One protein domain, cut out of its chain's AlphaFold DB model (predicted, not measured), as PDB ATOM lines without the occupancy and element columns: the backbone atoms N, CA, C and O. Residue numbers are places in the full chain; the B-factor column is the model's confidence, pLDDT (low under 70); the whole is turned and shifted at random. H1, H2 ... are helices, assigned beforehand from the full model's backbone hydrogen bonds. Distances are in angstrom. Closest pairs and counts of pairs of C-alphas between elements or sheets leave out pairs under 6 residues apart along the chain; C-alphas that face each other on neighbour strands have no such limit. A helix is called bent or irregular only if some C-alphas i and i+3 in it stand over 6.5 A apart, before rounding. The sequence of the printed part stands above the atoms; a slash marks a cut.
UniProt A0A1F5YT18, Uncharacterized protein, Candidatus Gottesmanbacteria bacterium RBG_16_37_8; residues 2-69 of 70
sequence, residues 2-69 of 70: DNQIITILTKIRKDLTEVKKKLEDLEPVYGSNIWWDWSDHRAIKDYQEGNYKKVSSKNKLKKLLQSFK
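AT A GLANCE: This is residues 2 to 69 of the 70 residues of an uncharacterized protein of Candidatus Gottesmanbacteria bacterium RBG_16_37_8 (UniProt A0A1F5YT18). Three helices are strung out one after another along a long, thin outline, with no helix packed on another: the long helix H1 sticks out as an arm at one end, H2 stands across the long axis, and the short helix H3 lies at the far end. The length comes from the arm H1 and from the links, with no shared core between the helices. The printed part has 68 residues, with three named helices in the order H1, H2, H3 and no named strand; its class is all helix. It is extended, with a radius of gyration of the C-alphas of 19.3 A, and its C-alphas span 64 by 27 by 18 A, a rod in outline.

IN THESE COORDINATES: H1 is the longest helix, 23 residues from Asp 2 to Glu 24, and measures 33.0 A from first to last C-alpha. It begins with C-alpha 2 at (84.533, 98.593, 143.728) and ends with C-alpha 24 at (100.826, 103.262, 115.436). H2, residues 33 to 49, has 17 residues and measures 24.6 A; its C-alpha 33 is at (106.317, 114.257, 106.311). H3, residues 58 to 67, has 10 residues and measures 14.4 A, ending with C-alpha 67 at (116.005, 89.471, 95.116).

HOW THE PARTS SIT: H1 touches no helix, and residues 2 to 23, which belong to H1, stand free. H1 and H2 are only just apart, with their closest C-alphas 8.1 A from each other. A short link of 8 residues joins H1 to H2. H2 touches no helix, and residues 44 to 50, of which 44 to 49 belong to H2, stand free as well. H2 and H3 are apart, and a short link of 8 residues joins them. H1 and H3 are apart. No two of these helices form a hairpin. In H1, H2 and H3 every O i to N i+4 pair is within hydrogen-bond range, and no helix is bent or irregular.

THE WHOLE: The two C-alphas farthest apart are those of Asp 2 and Asn 59, at 64.3 A, while the first and last printed C-alphas, of Asp 2 and Lys 69, are 59.1 A apart. Without the stretches that stand free, 39 residues remain, spanning 33 by 19 by 15 A with a radius of gyration of 13.7 A. The printed part runs from residue 2 to residue 69 of a chain of 70 residues and has no cut. Neither link is long. The mean pLDDT of the printed part is 89.6, and one printed residue, Asp 2, is under 70 in this predicted model.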
ATOM      1  N   ASP A   2      83.204  98.120 144.167       68.50
ATOM      2  CA  ASP A   2      84.533  98.593 143.728       68.50
ATOM      3  C   ASP A   2      85.316  97.618 142.833       68.50
ATOM      4  O   ASP A   2      85.974  98.027 141.878       68.50
ATOM      5  N   ASN A   3      85.189  96.308 143.060       79.12
ATOM      6  CA  ASN A   3      85.929  95.303 142.285       79.12
ATOM      7  C   ASN A   3      85.469  95.210 140.811       79.12
ATOM      8  O   ASN A   3      86.261  94.924 139.911       79.12
ATOM      9  N   GLN A   4      84.188  95.496 140.542       85.56
ATOM     10  CA  GLN A   4      83.656  95.560 139.175       85.56
ATOM     11  C   GLN A   4      84.166  96.806 138.443       85.56
ATOM     12  O   GLN A   4      84.532  96.717 137.273       85.56
ATOM     13  N   ILE A   5      84.272  97.938 139.148       85.94
ATOM     14  CA  ILE A   5      84.815  99.190 138.605       85.94
ATOM     15  C   ILE A   5      86.281  98.997 138.197       85.94
ATOM     16  O   ILE A   5      86.653  99.314 137.067       85.94
ATOM     17  N   ILE A   6      87.104  98.394 139.062       89.88
ATOM     18  CA  ILE A   6      88.520  98.108 138.766       89.88
ATOM     19  C   ILE A   6      88.662  97.174 137.555       89.88
ATOM     20  O   ILE A   6      89.522  97.386 136.694       89.88
ATOM     21  N   THR A   7      87.793  96.167 137.445       91.94
ATOM     22  CA  THR A   7      87.806  95.223 136.317       91.94
ATOM     23  C   THR A   7      87.489  95.925 134.994       91.94
ATOM     24  O   THR A   7      88.196  95.731 134.003       91.94
ATOM     25  N   ILE A   8      86.470  96.789 134.981       91.31
ATOM     26  CA  ILE A   8      86.084  97.576 133.802       91.31
ATOM     27  C   ILE A   8      87.212  98.528 133.392       91.31
ATOM     28  O   ILE A   8      87.590  98.555 132.221       91.31
ATOM     29  N   LEU A   9      87.807  99.251 134.344       92.81
ATOM     30  CA  LEU A   9      88.920 100.167 134.071       92.81
ATOM     31  C   LEU A   9      90.144  99.436 133.503       92.81
ATOM     32  O   LEU A   9      90.776  99.915 132.560       92.81
ATOM     33  N   THR A  10      90.451  98.249 134.026       92.81
ATOM     34  CA  THR A  10      91.558  97.420 133.527       92.81
ATOM     35  C   THR A  10      91.306  96.964 132.091       92.81
ATOM     36  O   THR A  10      92.214  97.019 131.258       92.81
ATOM     37  N   LYS A  11      90.069  96.567 131.774       94.00
ATOM     38  CA  LYS A  11      89.679  96.179 130.416       94.00
ATOM     39  C   LYS A  11      89.780  97.355 129.444       94.00
ATOM     40  O   LYS A  11      90.453  97.230 128.429       94.00
ATOM     41  N   ILE A  12      89.228  98.516 129.802       93.31
ATOM     42  CA  ILE A  12      89.311  99.736 128.980       93.31
ATOM     43  C   ILE A  12      90.770 100.122 128.718       93.31
ATOM     44  O   ILE A  12      91.132 100.452 127.591       93.31
ATOM     45  N   ARG A  13      91.641 100.041 129.733       93.94
ATOM     46  CA  ARG A  13      93.074 100.317 129.567       93.94
ATOM     47  C   ARG A  13      93.726  99.361 128.567       93.94
ATOM     48  O   ARG A  13      94.529  99.803 127.742       93.94
ATOM     49  N   LYS A  14      93.406  98.068 128.642       93.81
ATOM     50  CA  LYS A  14      93.924  97.059 127.712       93.81
ATOM     51  C   LYS A  14      93.452  97.338 126.285       93.81
ATOM     52  O   LYS A  14      94.287  97.411 125.388       93.81
ATOM     53  N   ASP A  15      92.158  97.584 126.109       92.19
ATOM     54  CA  ASP A  15      91.554  97.851 124.802       92.19
ATOM     55  C   ASP A  15      92.137  99.133 124.176       92.19
ATOM     56  O   ASP A  15      92.524  99.137 123.010       92.19
ATOM     57  N   LEU A  16      92.323 100.198 124.968       90.81
ATOM     58  CA  LEU A  16      92.983 101.432 124.516       90.81
ATOM     59  C   LEU A  16      94.438 101.207 124.101       90.81
ATOM     60  O   LEU A  16      94.902 101.813 123.138       90.81
ATOM     61  N   THR A  17      95.163 100.352 124.820       88.69
ATOM     62  CA  THR A  17      96.552 100.018 124.476       88.69
ATOM     63  C   THR A  17      96.608  99.278 123.141       88.69
ATOM     64  O   THR A  17      97.454  99.577 122.301       88.69
ATOM     65  N   GLU A  18      95.680  98.349 122.909       87.12
ATOM     66  CA  GLU A  18      95.595  97.603 121.655       87.12
ATOM     67  C   GLU A  18      95.209  98.504 120.471       87.12
ATOM     68  O   GLU A  18      95.820  98.417 119.407       87.12
ATOM     69  N   VAL A  19      94.241  99.406 120.658       86.44
ATOM     70  CA  VAL A  19      93.837 100.380 119.630       86.44
ATOM     71  C   VAL A  19      94.982 101.330 119.290       86.44
ATOM     72  O   VAL A  19      95.245 101.553 118.111       86.44
ATOM     73  N   LYS A  20      95.701 101.848 120.293       81.25
ATOM     74  CA  LYS A  20      96.885 102.690 120.062       81.25
ATOM     75  C   LYS A  20      97.953 101.956 119.267       81.25
ATOM     76  O   LYS A  20      98.436 102.497 118.284       81.25
ATOM     77  N   LYS A  21      98.243 100.704 119.626       79.31
ATOM     78  CA  LYS A  21      99.206  99.882 118.888       79.31
ATOM     79  C   LYS A  21      98.795  99.706 117.422       79.31
ATOM     80  O   LYS A  21      99.623  99.870 116.539       79.31
ATOM     81  N   LYS A  22      97.510  99.443 117.152       80.00
ATOM     82  CA  LYS A  22      96.981  99.334 115.779       80.00
ATOM     83  C   LYS A  22      97.059 100.651 115.002       80.00
ATOM     84  O   LYS A  22      97.297 100.618 113.802       80.00
ATOM     85  N   LEU A  23      96.857 101.787 115.670       75.88
ATOM     86  CA  LEU A  23      97.000 103.121 115.073       75.88
ATOM     87  C   LEU A  23      98.460 103.475 114.784       75.88
ATOM     88  O   LEU A  23      98.744 104.045 113.741       75.88
ATOM     89  N   GLU A  24      99.385 103.113 115.669       71.25
ATOM     90  CA  GLU A  24     100.826 103.262 115.436       71.25
ATOM     91  C   GLU A  24     101.330 102.315 114.338       71.25
ATOM     92  O   GLU A  24     102.278 102.639 113.631       71.25
ATOM     93  N   ASP A  25     100.694 101.157 114.163       72.06
ATOM     94  CA  ASP A  25     101.001 100.212 113.086       72.06
ATOM     95  C   ASP A  25     100.344 100.596 111.740       72.06
ATOM     96  O   ASP A  25     100.676  99.997 110.717       72.06
ATOM     97  N   LEU A  26      99.436 101.583 111.710       84.06
ATOM     98  CA  LEU A  26      98.830 102.085 110.474       84.06
ATOM     99  C   LEU A  26      99.826 102.983 109.736       84.06
ATOM    100  O   LEU A  26     100.109 104.104 110.152       84.06
ATOM    101  N   GLU A  27     100.335 102.474 108.617       86.50
ATOM    102  CA  GLU A  27     101.261 103.200 107.754       86.50
ATOM    103  C   GLU A  27     100.591 104.461 107.157       86.50
ATOM    104  O   GLU A  27      99.544 104.351 106.505       86.50
ATOM    105  N   PRO A  28     101.162 105.667 107.361       88.75
ATOM    106  CA  PRO A  28     100.677 106.896 106.736       88.75
ATOM    107  C   PRO A  28     100.890 106.902 105.214       88.75
ATOM    108  O   PRO A  28     101.555 106.040 104.648       88.75
ATOM    109  N   VAL A  29     100.373 107.918 104.521       90.38
ATOM    110  CA  VAL A  29     100.577 108.048 103.067       90.38
ATOM    111  C   VAL A  29     102.067 108.202 102.747       90.38
ATOM    112  O   VAL A  29     102.691 109.180 103.174       90.38
ATOM    113  N   TYR A  30     102.604 107.262 101.964       89.31
ATOM    114  CA  TYR A  30     104.006 107.230 101.546       89.31
ATOM    115  C   TYR A  30     104.485 108.583 101.003       89.31
ATOM    116  O   TYR A  30     103.828 109.205 100.165       89.31
ATOM    117  N   GLY A  31     105.652 109.028 101.470       89.56
ATOM    118  CA  GLY A  31     106.292 110.269 101.029       89.56
ATOM    119  C   GLY A  31     105.770 111.552 101.686       89.56
ATOM    120  O   GLY A  31     106.327 112.618 101.434       89.56
ATOM    121  N   SER A  32     104.748 111.480 102.546       93.06
ATOM    122  CA  SER A  32     104.373 112.605 103.416       93.06
ATOM    123  C   SER A  32     105.387 112.802 104.554       93.06
ATOM    124  O   SER A  32     106.067 111.857 104.950       93.06
ATOM    125  N   ASN A  33     105.460 114.006 105.137       94.31
ATOM    126  CA  ASN A  33     106.317 114.257 106.311       94.31
ATOM    127  C   ASN A  33     105.987 113.305 107.474       94.31
ATOM    128  O   ASN A  33     106.883 112.760 108.104       94.31
ATOM    129  N   ILE A  34     104.695 113.034 107.685       91.00
ATOM    130  CA  ILE A  34     104.212 112.110 108.719       91.00
ATOM    131  C   ILE A  34     104.691 110.678 108.445       91.00
ATOM    132  O   ILE A  34     105.008 109.946 109.378       91.00
ATOM    133  N   TRP A  35     104.762 110.266 107.175       93.56
ATOM    134  CA  TRP A  35     105.287 108.952 106.816       93.56
ATOM    135  C   TRP A  35     106.786 108.833 107.089       93.56
ATOM    136  O   TRP A  35     107.208 107.788 107.570       93.56
ATOM    137  N   TRP A  36     107.579 109.883 106.847       92.75
ATOM    138  CA  TRP A  36     109.005 109.875 107.195       92.75
ATOM    139  C   TRP A  36     109.215 109.724 108.702       92.75
ATOM    140  O   TRP A  36     109.937 108.820 109.120       92.75
ATOM    141  N   ASP A  37     108.499 110.511 109.511       92.19
ATOM    142  CA  ASP A  37     108.557 110.402 110.973       92.19
ATOM    143  C   ASP A  37     108.132 109.003 111.450       92.19
ATOM    144  O   ASP A  37     108.778 108.400 112.310       92.19
ATOM    145  N   TRP A  38     107.057 108.455 110.875       91.88
ATOM    146  CA  TRP A  38     106.591 107.098 111.167       91.88
ATOM    147  C   TRP A  38     107.618 106.031 110.768       91.88
ATOM    148  O   TRP A  38     107.871 105.101 111.535       91.88
ATOM    149  N   SER A  39     108.237 106.174 109.592       92.38
ATOM    150  CA  SER A  39     109.228 105.240 109.052       92.38
ATOM    151  C   SER A  39     110.470 105.173 109.937       92.38
ATOM    152  O   SER A  39     110.925 104.076 110.266       92.38
ATOM    153  N   ASP A  40     110.958 106.320 110.413       93.19
ATOM    154  CA  ASP A  40     112.100 106.386 111.329       93.19
ATOM    155  C   ASP A  40     111.794 105.693 112.665       93.19
ATOM    156  O   ASP A  40     112.575 104.857 113.136       93.19
ATOM    157  N   HIS A  41     110.621 105.959 113.253       90.88
ATOM    158  CA  HIS A  41     110.184 105.272 114.474       90.88
ATOM    159  C   HIS A  41     110.064 103.759 114.260       90.88
ATOM    160  O   HIS A  41     110.491 102.969 115.111       90.88
ATOM    161  N   ARG A  42     109.520 103.338 113.112       90.69
ATOM    162  CA  ARG A  42     109.388 101.924 112.758       90.69
ATOM    163  C   ARG A  42     110.749 101.252 112.596       90.69
ATOM    164  O   ARG A  42     110.949 100.172 113.147       90.69
ATOM    165  N   ALA A  43     111.699 101.905 111.931       91.12
ATOM    166  CA  ALA A  43     113.050 101.392 111.732       91.12
ATOM    167  C   ALA A  43     113.808 101.199 113.059       91.12
ATOM    168  O   ALA A  43     114.498 100.193 113.236       91.12
ATOM    169  N   ILE A  44     113.651 102.121 114.018       92.75
ATOM    170  CA  ILE A  44     114.228 101.985 115.367       92.75
ATOM    171  C   ILE A  44     113.651 100.759 116.079       92.75
ATOM    172  O   ILE A  44     114.402  99.964 116.650       92.75
ATOM    173  N   LYS A  45     112.326 100.585 116.026       90.62
ATOM    174  CA  LYS A  45     111.645  99.438 116.631       90.62
ATOM    175  C   LYS A  45     112.106  98.118 116.009       90.62
ATOM    176  O   LYS A  45     112.481  97.205 116.738       90.62
ATOM    177  N   ASP A  46     112.173  98.042 114.681       90.94
ATOM    178  CA  ASP A  46     112.648  96.846 113.976       90.94
ATOM    179  C   ASP A  46     114.108  96.516 114.317       90.94
ATOM    180  O   ASP A  46     114.468  95.346 114.464       90.94
ATOM    181  N   TYR A  47     114.956  97.527 114.521       92.75
ATOM    182  CA  TYR A  47     116.318  97.311 115.001       92.75
ATOM    183  C   TYR A  47     116.354  96.723 116.421       92.75
ATOM    184  O   TYR A  47     117.085  95.760 116.665       92.75
ATOM    185  N   GLN A  48     115.558  97.274 117.344       92.94
ATOM    186  CA  GLN A  48     115.472  96.810 118.735       92.94
ATOM    187  C   GLN A  48     114.908  95.387 118.846       92.94
ATOM    188  O   GLN A  48     115.400  94.592 119.643       92.94
ATOM    189  N   GLU A  49     113.910  95.055 118.026       93.44
ATOM    190  CA  GLU A  49     113.273  93.734 117.989       93.44
ATOM    191  C   GLU A  49     114.094  92.691 117.205       93.44
ATOM    192  O   GLU A  49     113.795  91.500 117.255       93.44
ATOM    193  N   GLY A  50     115.155  93.105 116.503       93.12
ATOM    194  CA  GLY A  50     115.977  92.197 115.699       93.12
ATOM    195  C   GLY A  50     115.396  91.877 114.317       93.12
ATOM    196  O   GLY A  50     115.909  90.990 113.632       93.12
ATOM    197  N   ASN A  51     114.377  92.613 113.874       91.62
ATOM    198  CA  ASN A  51     113.681  92.455 112.595       91.62
ATOM    199  C   ASN A  51     114.473  93.066 111.425       91.62
ATOM    200  O   ASN A  51     113.956  93.845 110.630       91.62
ATOM    201  N   TYR A  52     115.755  92.728 111.292       91.44
ATOM    202  CA  TYR A  52     116.608  93.262 110.233       91.44
ATOM    203  C   TYR A  52     117.566  92.210 109.678       91.44
ATOM    204  O   TYR A  52     117.953  91.248 110.340       91.44
ATOM    205  N   LYS A  53     117.998  92.404 108.427       90.00
ATOM    206  CA  LYS A  53     119.001  91.544 107.785       90.00
ATOM    207  C   LYS A  53     120.365  92.221 107.827       90.00
ATOM    208  O   LYS A  53     120.567  93.262 107.208       90.00
ATOM    209  N   LYS A  54     121.331  91.603 108.512       91.00
ATOM    210  CA  LYS A  54     122.737  92.027 108.444       91.00
ATOM    211  C   LYS A  54     123.343  91.601 107.116       91.00
ATOM    212  O   LYS A  54     123.219  90.450 106.701       91.00
ATOM    213  N   VAL A  55     124.062  92.516 106.479       93.25
ATOM    214  CA  VAL A  55     124.760  92.245 105.224       93.25
ATOM    215  C   VAL A  55     126.211  92.670 105.370       93.25
ATOM    216  O   VAL A  55     126.501  93.827 105.639       93.25
ATOM    217  N   SER A  56     127.136  91.720 105.224       92.88
ATOM    218  CA  SER A  56     128.553  91.936 105.546       92.88
ATOM    219  C   SER A  56     129.388  92.505 104.395       92.88
ATOM    220  O   SER A  56     130.589  92.698 104.550       92.88
ATOM    221  N   SER A  57     128.801  92.707 103.211       95.88
ATOM    222  CA  SER A  57     129.518  93.265 102.063       95.88
ATOM    223  C   SER A  57     128.587  93.900 101.038       95.88
ATOM    224  O   SER A  57     127.430  93.501 100.880       95.88
ATOM    225  N   LYS A  58     129.143  94.837 100.261       94.44
ATOM    226  CA  LYS A  58     128.456  95.496  99.141       94.44
ATOM    227  C   LYS A  58     127.891  94.493  98.126       94.44
ATOM    228  O   LYS A  58     126.767  94.655  97.664       94.44
ATOM    229  N   ASN A  59     128.633  93.426  97.815       95.38
ATOM    230  CA  ASN A  59     128.189  92.397  96.867       95.38
ATOM    231  C   ASN A  59     126.982  91.609  97.389       95.38
ATOM    232  O   ASN A  59     126.051  91.339  96.632       95.38
ATOM    233  N   LYS A  60     126.976  91.263  98.683       94.06
ATOM    234  CA  LYS A  60     125.831  90.593  99.311       94.06
ATOM    235  C   LYS A  60     124.614  91.521  99.375       94.06
ATOM    236  O   LYS A  60     123.513  91.068  99.079       94.06
ATOM    237  N   LEU A  61     124.815  92.809  99.667       94.06
ATOM    238  CA  LEU A  61     123.742  93.808  99.641       94.06
ATOM    239  C   LEU A  61     123.130  93.934  98.243       94.06
ATOM    240  O   LEU A  61     121.914  93.874  98.103       94.06
ATOM    241  N   LYS A  62     123.959  94.016  97.196       94.62
ATOM    242  CA  LYS A  62     123.484  94.077  95.807       94.62
ATOM    243  C   LYS A  62     122.628  92.860  95.437       94.62
ATOM    244  O   LYS A  62     121.562  93.037  94.858       94.62
ATOM    245  N   LYS A  63     123.065  91.647  95.801       93.31
ATOM    246  CA  LYS A  63     122.294  90.412  95.571       93.31
ATOM    247  C   LYS A  63     120.965  90.409  96.333       93.31
ATOM    248  O   LYS A  63     119.948  90.030  95.766       93.31
ATOM    249  N   LEU A  64     120.962  90.864  97.588       92.06
ATOM    250  CA  LEU A  64     119.741  90.976  98.390       92.06
ATOM    251  C   LEU A  64     118.739  91.946  97.749       92.06
ATOM    252  O   LEU A  64     117.584  91.587  97.559       92.06
ATOM    253  N   LEU A  65     119.180  93.137  97.340       92.62
ATOM    254  CA  LEU A  65     118.307  94.115  96.684       92.62
ATOM    255  C   LEU A  65     117.759  93.611  95.342       92.62
ATOM    256  O   LEU A  65     116.612  93.882  95.006       92.62
ATOM    257  N   GLN A  66     118.556  92.853  94.585       93.31
ATOM    258  CA  GLN A  66     118.090  92.201  93.357       93.31
ATOM    259  C   GLN A  66     117.000  91.160  93.630       93.31
ATOM    260  O   GLN A  66     116.081  91.058  92.830       93.31
ATOM    261  N   SER A  67     117.050  90.443  94.759       91.75
ATOM    262  CA  SER A  67     116.005  89.471  95.116       91.75
ATOM    263  C   SER A  67     114.629  90.096  95.385       91.75
ATOM    264  O   SER A  67     113.629  89.394  95.321       91.75
ATOM    265  N   PHE A  68     114.569  91.404  95.658       88.94
ATOM    266  CA  PHE A  68     113.314  92.136  95.871       88.94
ATOM    267  C   PHE A  68     112.724  92.730  94.589       88.94
ATOM    268  O   PHE A  68     111.575  93.157  94.591       88.94
ATOM    269  N   LYS A  69     113.492  92.755  93.495       80.69
ATOM    270  CA  LYS A  69     112.979  93.083  92.164       80.69
ATOM    271  C   LYS A  69     112.352  91.819  91.571       80.69
ATOM    272  O   LYS A  69     113.010  91.119  90.807       80.69
TER     273      LYS A  69